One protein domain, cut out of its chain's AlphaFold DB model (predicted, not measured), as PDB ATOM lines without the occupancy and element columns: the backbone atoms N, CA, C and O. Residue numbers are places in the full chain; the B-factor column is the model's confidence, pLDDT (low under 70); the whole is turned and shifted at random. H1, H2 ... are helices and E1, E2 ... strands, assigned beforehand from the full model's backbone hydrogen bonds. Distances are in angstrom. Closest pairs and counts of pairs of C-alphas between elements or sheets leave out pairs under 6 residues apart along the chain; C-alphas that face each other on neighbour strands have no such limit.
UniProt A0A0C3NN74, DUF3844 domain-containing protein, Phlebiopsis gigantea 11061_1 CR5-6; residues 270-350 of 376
ATOM      1  N   GLY A 270     100.245 134.322 124.169       64.81
ATOM      2  CA  GLY A 270      99.692 134.060 122.839       64.81
ATOM      3  C   GLY A 270      99.773 135.238 121.868       64.81
ATOM      4  O   GLY A 270      99.156 135.159 120.813       64.81
ATOM      5  N   CYS A 271     100.445 136.335 122.216       72.19
ATOM      6  CA  CYS A 271     100.401 137.560 121.435       72.19
ATOM      7  C   CYS A 271     101.697 138.373 121.563       72.19
ATOM      8  O   CYS A 271     102.414 138.284 122.563       72.19
ATOM      9  N   PHE A 272     101.998 139.140 120.521       79.62
ATOM     10  CA  PHE A 272     103.227 139.907 120.364       79.62
ATOM     11  C   PHE A 272     103.020 141.370 120.755       79.62
ATOM     12  O   PHE A 272     101.935 141.931 120.609       79.62
ATOM     13  N   THR A 273     104.080 142.015 121.236       78.00
ATOM     14  CA  THR A 273     104.044 143.419 121.675       78.00
ATOM     15  C   THR A 273     104.012 144.418 120.515       78.00
ATOM     16  O   THR A 273     103.613 145.561 120.721       78.00
ATOM     17  N   SER A 274     104.386 144.007 119.298       82.25
ATOM     18  CA  SER A 274     104.331 144.832 118.085       82.25
ATOM     19  C   SER A 274     103.967 144.017 116.838       82.25
ATOM     20  O   SER A 274     104.141 142.796 116.802       82.25
ATOM     21  N   SER A 275     103.484 144.711 115.801       82.44
ATOM     22  CA  SER A 275     103.168 144.116 114.494       82.44
ATOM     23  C   SER A 275     104.395 143.480 113.841       82.44
ATOM     24  O   SER A 275     104.307 142.375 113.315       82.44
ATOM     25  N   ASP A 276     105.554 144.138 113.925       83.44
ATOM     26  CA  ASP A 276     106.797 143.645 113.322       83.44
ATOM     27  C   ASP A 276     107.340 142.420 114.065       83.44
ATOM     28  O   ASP A 276     107.827 141.477 113.443       83.44
ATOM     29  N   ALA A 277     107.203 142.392 115.397       83.06
ATOM     30  CA  ALA A 277     107.548 141.218 116.192       83.06
ATOM     31  C   ALA A 277     106.640 140.029 115.847       83.06
ATOM     32  O   ALA A 277     107.127 138.906 115.760       83.06
ATOM     33  N   CYS A 278     105.350 140.279 115.601       84.19
ATOM     34  CA  CYS A 278     104.419 139.265 115.113       84.19
ATOM     35  C   CYS A 278     104.839 138.740 113.736       84.19
ATOM     36  O   CYS A 278     104.991 137.531 113.573       84.19
ATOM     37  N   GLY A 279     105.107 139.626 112.772       85.81
ATOM     38  CA  GLY A 279     105.505 139.234 111.419       85.81
ATOM     39  C   GLY A 279     106.808 138.433 111.390       85.81
ATOM     40  O   GLY A 279     106.858 137.371 110.782       85.81
ATOM     41  N   ASN A 280     107.838 138.890 112.104       86.06
ATOM     42  CA  ASN A 280     109.149 138.238 112.109       86.06
ATOM     43  C   ASN A 280     109.154 136.897 112.868       86.06
ATOM     44  O   ASN A 280     109.903 135.994 112.523       86.06
ATOM     45  N   ALA A 281     108.327 136.754 113.906       80.94
ATOM     46  CA  ALA A 281     108.267 135.522 114.694       80.94
ATOM     47  C   ALA A 281     107.323 134.456 114.114       80.94
ATOM     48  O   ALA A 281     107.391 133.301 114.530       80.94
ATOM     49  N   THR A 282     106.415 134.836 113.212       82.19
ATOM     50  CA  THR A 282     105.401 133.937 112.629       82.19
ATOM     51  C   THR A 282     105.530 133.777 111.117       82.19
ATOM     52  O   THR A 282     104.616 133.240 110.494       82.19
ATOM     53  N   ASP A 283     106.622 134.269 110.524       85.88
ATOM     54  CA  ASP A 283     106.825 134.320 109.072       85.88
ATOM     55  C   ASP A 283     105.624 134.952 108.343       85.88
ATOM     56  O   ASP A 283     105.082 134.409 107.382       85.88
ATOM     57  N   SER A 284     105.166 136.105 108.846       86.19
ATOM     58  CA  SER A 284     103.927 136.770 108.420       86.19
ATOM     59  C   SER A 284     102.720 135.823 108.450       86.19
ATOM     60  O   SER A 284     102.025 135.649 107.448       86.19
ATOM     61  N   CYS A 285     102.481 135.184 109.600       85.06
ATOM     62  CA  CYS A 285     101.395 134.221 109.803       85.06
ATOM     63  C   CYS A 285     101.399 133.082 108.769       85.06
ATOM     64  O   CYS A 285     100.364 132.758 108.180       85.06
ATOM     65  N   SER A 286     102.582 132.514 108.513       86.94
ATOM     66  CA  SER A 286     102.837 131.474 107.505       86.94
ATOM     67  C   SER A 286     102.356 131.828 106.085       86.94
ATOM     68  O   SER A 286     102.157 130.938 105.264       86.94
ATOM     69  N   GLY A 287     102.119 133.112 105.786       84.75
ATOM     70  CA  GLY A 287     101.521 133.563 104.524       84.75
ATOM     71  C   GLY A 287     100.025 133.253 104.367       84.75
ATOM     72  O   GLY A 287      99.465 133.467 103.292       84.75
ATOM     73  N   HIS A 288      99.364 132.770 105.423       86.69
ATOM     74  CA  HIS A 288      97.947 132.391 105.437       86.69
ATOM     75  C   HIS A 288      97.088 133.323 106.307       86.69
ATOM     76  O   HIS A 288      95.925 133.027 106.588       86.69
ATOM     77  N   GLY A 289      97.637 134.456 106.746       87.81
ATOM     78  CA  GLY A 289      96.940 135.421 107.588       87.81
ATOM     79  C   GLY A 289      97.678 136.748 107.710       87.81
ATOM     80  O   GLY A 289      98.718 136.955 107.089       87.81
ATOM     81  N   GLU A 290      97.144 137.636 108.544       89.50
ATOM     82  CA  GLU A 290      97.735 138.949 108.822       89.50
ATOM     83  C   GLU A 290      97.858 139.192 110.331       89.50
ATOM     84  O   GLU A 290      97.006 138.775 111.120       89.50
ATOM     85  N   CYS A 291      98.919 139.889 110.744       87.06
ATOM     86  CA  CYS A 291      99.104 140.304 112.133       87.06
ATOM     87  C   CYS A 291      98.165 141.469 112.459       87.06
ATOM     88  O   CYS A 291      98.394 142.605 112.048       87.06
ATOM     89  N   VAL A 292      97.119 141.196 113.236       87.88
ATOM     90  CA  VAL A 292      96.127 142.191 113.647       87.88
ATOM     91  C   VAL A 292      96.319 142.583 115.105       87.88
ATOM     92  O   VAL A 292      96.666 141.761 115.956       87.88
ATOM     93  N   ALA A 293      96.069 143.856 115.409       83.81
ATOM     94  CA  ALA A 293      96.022 144.331 116.783       83.81
ATOM     95  C   ALA A 293      94.714 143.864 117.441       83.81
ATOM     96  O   ALA A 293      93.630 144.356 117.132       83.81
ATOM     97  N   ALA A 294      94.821 142.924 118.370       75.19
ATOM     98  CA  ALA A 294      93.757 142.527 119.270       75.19
ATOM     99  C   ALA A 294      93.896 143.297 120.588       75.19
ATOM    100  O   ALA A 294      94.852 143.124 121.348       75.19
ATOM    101  N   THR A 295      92.921 144.152 120.879       69.00
ATOM    102  CA  THR A 295      92.829 144.809 122.184       69.00
ATOM    103  C   THR A 295      92.073 143.894 123.133       69.00
ATOM    104  O   THR A 295      90.868 143.704 122.986       69.00
ATOM    105  N   LYS A 296      92.771 143.335 124.125       50.72
ATOM    106  CA  LYS A 296      92.147 142.559 125.204       50.72
ATOM    107  C   LYS A 296      92.510 143.209 126.535       50.72
ATOM    108  O   LYS A 296      93.687 143.404 126.824       50.72
ATOM    109  N   LEU A 297      91.495 143.581 127.319       49.22
ATOM    110  CA  LEU A 297      91.654 144.204 128.644       49.22
ATOM    111  C   LEU A 297      92.560 145.457 128.632       49.22
ATOM    112  O   LEU A 297      93.424 145.629 129.485       49.22
ATOM    113  N   GLY A 298      92.396 146.328 127.627       55.16
ATOM    114  CA  GLY A 298      93.099 147.617 127.556       55.16
ATOM    115  C   GLY A 298      94.572 147.557 127.130       55.16
ATOM    116  O   GLY A 298      95.206 148.604 127.033       55.16
ATOM    117  N   ARG A 299      95.119 146.370 126.827       59.28
ATOM    118  CA  ARG A 299      96.425 146.216 126.166       59.28
ATOM    119  C   ARG A 299      96.218 145.820 124.707       59.28
ATOM    120  O   ARG A 299      95.486 144.874 124.411       59.28
ATOM    121  N   THR A 300      96.857 146.550 123.798       73.00
ATOM    122  CA  THR A 300      96.936 146.194 122.379       73.00
ATOM    123  C   THR A 300      97.993 145.112 122.213       73.00
ATOM    124  O   THR A 300      99.155 145.340 122.545       73.00
ATOM    125  N   CYS A 301      97.597 143.942 121.726       80.75
ATOM    126  CA  CYS A 301      98.506 142.841 121.456       80.75
ATOM    127  C   CYS A 301      98.328 142.353 120.022       80.75
ATOM    128  O   CYS A 301      97.214 142.332 119.515       80.75
ATOM    129  N   TYR A 302      99.408 141.958 119.362       83.62
ATOM    130  CA  TYR A 302      99.370 141.532 117.968       83.62
ATOM    131  C   TYR A 302      99.252 140.015 117.876       83.62
ATOM    132  O   TYR A 302     100.016 139.285 118.509       83.62
ATOM    133  N   VAL A 303      98.278 139.544 117.106       87.56
ATOM    134  CA  VAL A 303      97.997 138.121 116.887       87.56
ATOM    135  C   VAL A 303      97.747 137.863 115.408       87.56
ATOM    136  O   VAL A 303      97.310 138.760 114.690       87.56
ATOM    137  N   CYS A 304      97.995 136.637 114.958       85.88
ATOM    138  CA  CYS A 304      97.663 136.234 113.598       85.88
ATOM    139  C   CYS A 304      96.152 136.041 113.440       85.88
ATOM    140  O   CYS A 304      95.555 135.191 114.100       85.88
ATOM    141  N   ALA A 305      95.541 136.814 112.546       87.31
ATOM    142  CA  ALA A 305      94.216 136.537 112.017       87.31
ATOM    143  C   ALA A 305      94.360 135.646 110.782       87.31
ATOM    144  O   ALA A 305      94.797 136.104 109.725       87.31
ATOM    145  N   CYS A 306      94.016 134.367 110.931       88.25
ATOM    146  CA  CYS A 306      94.084 133.399 109.842       88.25
ATOM    147  C   CYS A 306      92.950 133.615 108.843       88.25
ATOM    148  O   CYS A 306      91.793 133.798 109.223       88.25
ATOM    149  N   GLY A 307      93.310 133.620 107.564       83.38
ATOM    150  CA  GLY A 307      92.393 133.795 106.452       83.38
ATOM    151  C   GLY A 307      92.090 132.487 105.733       83.38
ATOM    152  O   GLY A 307      92.565 131.410 106.092       83.38
ATOM    153  N   VAL A 308      91.297 132.612 104.673       83.50
ATOM    154  CA  VAL A 308      90.969 131.515 103.760       83.50
ATOM    155  C   VAL A 308      91.839 131.656 102.520       83.50
ATOM    156  O   VAL A 308      91.751 132.676 101.834       83.50
ATOM    157  N   THR A 309      92.648 130.647 102.196       83.25
ATOM    158  CA  THR A 309      93.397 130.633 100.929       83.25
ATOM    159  C   THR A 309      92.728 129.730  99.905       83.25
ATOM    160  O   THR A 309      91.954 128.834 100.242       83.25
ATOM    161  N   VAL A 310      92.997 129.982  98.626       81.50
ATOM    162  CA  VAL A 310      92.499 129.156  97.524       81.50
ATOM    163  C   VAL A 310      93.675 128.373  96.954       81.50
ATOM    164  O   VAL A 310      94.626 128.970  96.465       81.50
ATOM    165  N   ASP A 311      93.605 127.047  97.053       77.25
ATOM    166  CA  ASP A 311      94.564 126.112  96.449       77.25
ATOM    167  C   ASP A 311      94.497 126.194  94.908       77.25
ATOM    168  O   ASP A 311      93.474 126.599  94.348       77.25
ATOM    169  N   ASP A 312      95.526 125.718  94.205       76.69
ATOM    170  CA  ASP A 312      95.639 125.709  92.732       76.69
ATOM    171  C   ASP A 312      94.460 124.996  92.037       76.69
ATOM    172  O   ASP A 312      94.198 125.161  90.846       76.69
ATOM    173  N   LYS A 313      93.709 124.196  92.801       79.56
ATOM    174  CA  LYS A 313      92.497 123.476  92.379       79.56
ATOM    175  C   LYS A 313      91.195 124.249  92.630       79.56
ATOM    176  O   LYS A 313      90.119 123.665  92.516       79.56
ATOM    177  N   GLY A 314      91.266 125.523  93.019       78.38
ATOM    178  CA  GLY A 314      90.104 126.371  93.305       78.38
ATOM    179  C   GLY A 314      89.374 126.033  94.610       78.38
ATOM    180  O   GLY A 314      88.237 126.461  94.810       78.38
ATOM    181  N   ARG A 315      89.990 125.242  95.498       77.62
ATOM    182  CA  ARG A 315      89.392 124.836  96.779       77.62
ATOM    183  C   ARG A 315      89.756 125.845  97.860       77.62
ATOM    184  O   ARG A 315      90.924 126.189  97.994       77.62
ATOM    185  N   LYS A 316      88.756 126.283  98.626       81.06
ATOM    186  CA  LYS A 316      88.943 127.135  99.803       81.06
ATOM    187  C   LYS A 316      89.489 126.296 100.957       81.06
ATOM    188  O   LYS A 316      88.921 125.248 101.266       81.06
ATOM    189  N   GLU A 317      90.583 126.743 101.552       82.81
ATOM    190  CA  GLU A 317      91.219 126.121 102.706       82.81
ATOM    191  C   GLU A 317      91.229 127.118 103.859       82.81
ATOM    192  O   GLU A 317      91.795 128.206 103.742       82.81
ATOM    193  N   ASP A 318      90.560 126.740 104.946       84.06
ATOM    194  CA  ASP A 318      90.531 127.510 106.182       84.06
ATOM    195  C   ASP A 318      91.747 127.128 107.033       84.06
ATOM    196  O   ASP A 318      92.064 125.942 107.188       84.06
ATOM    197  N   TRP A 319      92.435 128.130 107.575       84.75
ATOM    198  CA  TRP A 319      93.637 127.950 108.388       84.75
ATOM    199  C   TRP A 319      93.367 128.296 109.848       84.75
ATOM    200  O   TRP A 319      92.625 129.222 110.166       84.75
ATOM    201  N   ALA A 320      94.007 127.559 110.747       79.44
ATOM    202  CA  ALA A 320      93.930 127.723 112.187       79.44
ATOM    203  C   ALA A 320      95.304 127.473 112.825       79.44
ATOM    204  O   ALA A 320      96.176 126.816 112.259       79.44
ATOM    205  N   GLY A 321      95.505 127.987 114.035       77.94
ATOM    206  CA  GLY A 321      96.774 127.871 114.756       77.94
ATOM    207  C   GLY A 321      97.312 129.227 115.192       77.94
ATOM    208  O   GLY A 321      96.723 130.267 114.905       77.94
ATOM    209  N   ARG A 322      98.424 129.220 115.930       78.12
ATOM    210  CA  ARG A 322      99.016 130.456 116.477       78.12
ATOM    211  C   ARG A 322      99.695 131.303 115.398       78.12
ATOM    212  O   ARG A 322      99.780 132.515 115.561       78.12
ATOM    213  N   ALA A 323     100.161 130.662 114.332       82.94
ATOM    214  CA  ALA A 323     100.791 131.276 113.171       82.94
ATOM    215  C   ALA A 323     100.092 130.856 111.865       82.94
ATOM    216  O   ALA A 323     100.701 130.923 110.803       82.94
ATOM    217  N   CYS A 324      98.833 130.402 111.941       84.38
ATOM    218  CA  CYS A 324      98.074 129.864 110.806       84.38
ATOM    219  C   CYS A 324      98.743 128.648 110.150       84.38
ATOM    220  O   CYS A 324      98.669 128.450 108.942       84.38
ATOM    221  N   GLU A 325      99.402 127.826 110.967       84.19
ATOM    222  CA  GLU A 325     100.236 126.719 110.509       84.19
ATOM    223  C   GLU A 325      99.461 125.418 110.239       84.19
ATOM    224  O   GLU A 325     100.014 124.462 109.695       84.19
ATOM    225  N   ARG A 326      98.187 125.341 110.647       81.75
ATOM    226  CA  ARG A 326      97.357 124.137 110.515       81.75
ATOM    227  C   ARG A 326      96.140 124.422 109.657       81.75
ATOM    228  O   ARG A 326      95.541 125.487 109.737       81.75
ATOM    229  N   LYS A 327      95.714 123.424 108.895       80.75
ATOM    230  CA  LYS A 327      94.432 123.463 108.198       80.75
ATOM    231  C   LYS A 327      93.301 123.160 109.176       80.75
ATOM    232  O   LYS A 327      93.368 122.163 109.900       80.75
ATOM    233  N   ASP A 328      92.263 123.985 109.182       72.44
ATOM    234  CA  ASP A 328      91.071 123.743 109.980       72.44
ATOM    235  C   ASP A 328      90.209 122.652 109.320       72.44
ATOM    236  O   ASP A 328      89.550 122.850 108.301       72.44
ATOM    237  N   ILE A 329      90.271 121.441 109.882       73.12
ATOM    238  CA  ILE A 329      89.487 120.268 109.450       73.12
ATOM    239  C   ILE A 329      88.344 119.998 110.454       73.12
ATOM    240  O   ILE A 329      87.626 119.002 110.349       73.12
ATOM    241  N   SER A 330      88.122 120.892 111.425       66.00
ATOM    242  CA  SER A 330      87.139 120.682 112.496       66.00
ATOM    243  C   SER A 330      85.699 120.617 111.973       66.00
ATOM    244  O   SER A 330      84.943 119.729 112.370       66.00
ATOM    245  N   GLY A 331      85.343 121.469 111.006       70.81
ATOM    246  CA  GLY A 331      84.025 121.488 110.361       70.81
ATOM    247  C   GLY A 331      83.613 120.144 109.737       70.81
ATOM    248  O   GLY A 331      82.609 119.558 110.156       70.81
ATOM    249  N   PRO A 332      84.364 119.602 108.756       74.62
ATOM    250  CA  PRO A 332      84.012 118.328 108.131       74.62
ATOM    251  C   PRO A 332      84.128 117.134 109.087       74.62
ATOM    252  O   PRO A 332      83.361 116.180 108.951       74.62
ATOM    253  N   PHE A 333      85.037 117.174 110.067       79.88
ATOM    254  CA  PHE A 333      85.192 116.098 111.047       79.88
ATOM    255  C   PHE A 333      83.970 115.973 111.965       79.88
ATOM    256  O   PHE A 333      83.435 114.876 112.117       79.88
ATOM    257  N   VAL A 334      83.483 117.084 112.530       85.69
ATOM    258  CA  VAL A 334      82.305 117.078 113.414       85.69
ATOM    259  C   VAL A 334      81.056 116.624 112.658       85.69
ATOM    260  O   VAL A 334      80.281 115.824 113.183       85.69
ATOM    261  N   LEU A 335      80.883 117.060 111.406       83.94
ATOM    262  CA  LEU A 335      79.766 116.616 110.569       83.94
ATOM    263  C   LEU A 335      79.832 115.115 110.260       83.94
ATOM    264  O   LEU A 335      78.817 114.426 110.379       83.94
ATOM    265  N   LEU A 336      81.003 114.579 109.903       88.31
ATOM    266  CA  LEU A 336      81.147 113.146 109.629       88.31
ATOM    267  C   LEU A 336      80.970 112.294 110.886       88.31
ATOM    268  O   LEU A 336      80.206 111.335 110.875       88.31
ATOM    269  N   VAL A 337      81.637 112.643 111.985       90.62
ATOM    270  CA  VAL A 337      81.544 111.867 113.227       90.62
ATOM    271  C   VAL A 337      80.130 111.942 113.801       90.62
ATOM    272  O   VAL A 337      79.561 110.913 114.161       90.62
ATOM    273  N   GLY A 338      79.526 113.132 113.818       91.12
ATOM    274  CA  GLY A 338      78.162 113.329 114.301       91.12
ATOM    275  C   GLY A 338      77.130 112.538 113.496       91.12
ATOM    276  O   GLY A 338      76.273 111.876 114.080       91.12
ATOM    277  N   THR A 339      77.236 112.539 112.164       93.00
ATOM    278  CA  THR A 339      76.318 111.768 111.305       93.00
ATOM    279  C   THR A 339      76.495 110.260 111.469       93.00
ATOM    280  O   THR A 339      75.498 109.545 111.558       93.00
ATOM    281  N   VAL A 340      77.731 109.767 111.585       96.00
ATOM    282  CA  VAL A 340      77.999 108.342 111.840       96.00
ATOM    283  C   VAL A 340      77.417 107.903 113.184       96.00
ATOM    284  O   VAL A 340      76.718 106.892 113.243       96.00
ATOM    285  N   VAL A 341      77.636 108.675 114.254       95.00
ATOM    286  CA  VAL A 341      77.082 108.373 115.585       95.00
ATOM    287  C   VAL A 341      75.552 108.381 115.558       95.00
ATOM    288  O   VAL A 341      74.926 107.453 116.072       95.00
ATOM    289  N   ALA A 342      74.938 109.374 114.910       95.19
ATOM    290  CA  ALA A 342      73.486 109.455 114.779       95.19
ATOM    291  C   ALA A 342      72.897 108.253 114.020       95.19
ATOM    292  O   ALA A 342      71.888 107.693 114.451       95.19
ATOM    293  N   LEU A 343      73.536 107.813 112.929       96.00
ATOM    294  CA  LEU A 343      73.107 106.630 112.177       96.00
ATOM    295  C   LEU A 343      73.211 105.348 113.013       96.00
ATOM    296  O   LEU A 343      72.297 104.525 112.971       96.00
ATOM    297  N   ILE A 344      74.274 105.186 113.804       96.62
ATOM    298  CA  ILE A 344      74.432 104.028 114.698       96.62
ATOM    299  C   ILE A 344      73.318 104.004 115.751       96.62
ATOM    300  O   ILE A 344      72.695 102.961 115.950       96.62
ATOM    301  N   LEU A 345      73.025 105.145 116.385       95.44
ATOM    302  CA  LEU A 345      71.942 105.251 117.368       95.44
ATOM    303  C   LEU A 345      70.571 104.959 116.750       95.44
ATOM    304  O   LEU A 345      69.757 104.277 117.370       95.44
ATOM    305  N   LEU A 346      70.325 105.417 115.519       96.56
ATOM    306  CA  LEU A 346      69.086 105.137 114.793       96.56
ATOM    307  C   LEU A 346      68.927 103.634 114.523       96.56
ATOM    308  O   LEU A 346      67.864 103.070 114.790       96.56
ATOM    309  N   VAL A 347      69.981 102.966 114.041       97.12
ATOM    310  CA  VAL A 347      69.960 101.518 113.772       97.12
ATOM    311  C   VAL A 347      69.767 100.727 115.067       97.12
ATOM    312  O   VAL A 347      68.894  99.861 115.126       97.12
ATOM    313  N   ALA A 348      70.519 101.049 116.121       95.12
ATOM    314  CA  ALA A 348      70.389 100.397 117.421       95.12
ATOM    315  C   ALA A 348      68.990 100.601 118.026       95.12
ATOM    316  O   ALA A 348      68.378  99.644 118.499       95.12
ATOM    317  N   GLY A 349      68.448 101.820 117.946       94.25
ATOM    318  CA  GLY A 349      67.092 102.134 118.395       94.25
ATOM    319  C   GLY A 349      66.019 101.383 117.606       94.25
ATOM    320  O   GLY A 349      65.072 100.867 118.196       94.25
ATOM    321  N   SER A 350      66.197 101.238 116.290       95.56
ATOM    322  CA  SER A 350      65.283 100.465 115.438       95.56
ATOM    323  C   SER A 350      65.271  98.987 115.827       95.56
ATOM    324  O   SER A 350      64.199  98.403 115.985       95.56
TER     325      SER A 350
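This is residues 270 to 350 of the 376 residues of the protein "DUF3844 domain-containing protein" of Phlebiopsis gigantea 11061_1 CR5-6 (UniProt A0A0C3NN74). Two narrow two-stranded hairpins, E1 with E2 and E3 with E4, follow one another in a long ribbon, with the short helix H1 beside the first hairpin. From this body the long helix H2 sticks out as a straight arm, with residues 332 to 350 standing free. The printed part has 81 residues with two named helices and four named strands, in the order H1 E1 E2 E3 E4 H2; both sheets are antiparallel and the class is mixed, helices and strands. The whole is extended, with a radius of gyration of the C-alphas of 18.4 A, and flat, spanning 59 by 38 by 14 A.

E1, residues 289 to 296, and E2, residues 299 to 306, form a hairpin with a tight link, antiparallel at 149 degrees between their directions. N 294 and O 301 are 2.7 A apart and N 290 and O 305 3.0 A, both within hydrogen-bond range. E1 bends by 50 degrees at residue 293. E2 runs on into E3, residues 308 to 310, across a break of 1 residue, at 28 degrees; the two meet only through their link. E3 and E4, residues 316 to 320, form the second hairpin, antiparallel at 142 degrees, with N 317 and O 309 at 2.8 A. The closest C-alphas of E2 and E4 are those of Cys 306 and Trp 319, 5.7 A apart. Residues 319 to 320 of E4 also pair, antiparallel, with residues 326 to 327. The closest C-alphas of H1, residues 275 to 281, and E2 are those of Ser 275 and Tyr 302, at 5.8 A; for H1 and E1 they are those of Ser 275 and Cys 291, at 6.1 A. H2, residues 330 to 350, is apart from H1, E1, E2 and E3. In H1 and H2 every O i to N i+4 pair is within hydrogen-bond range.

E1 is 19.6 A long from first to last C-alpha and E2 20.9 A; E3 has 3 residues and E4 5. H1 begins at C-alpha 275 (103.168, 144.116, 114.494). H2 is 29.9 A long, from C-alpha 330 (87.139, 120.682, 112.496) to C-alpha 350 (65.283, 100.465, 115.438).

The two C-alphas farthest apart are those of Asp 276 and Ser 350, at 59.9 A. Without residues 332 to 350, the body spans 41 by 24 by 13 A. The printed part has no cut and no long link. The mean pLDDT of the printed part is 82.3; residue 270, residues 295 to 299 and residue 330 are under 70.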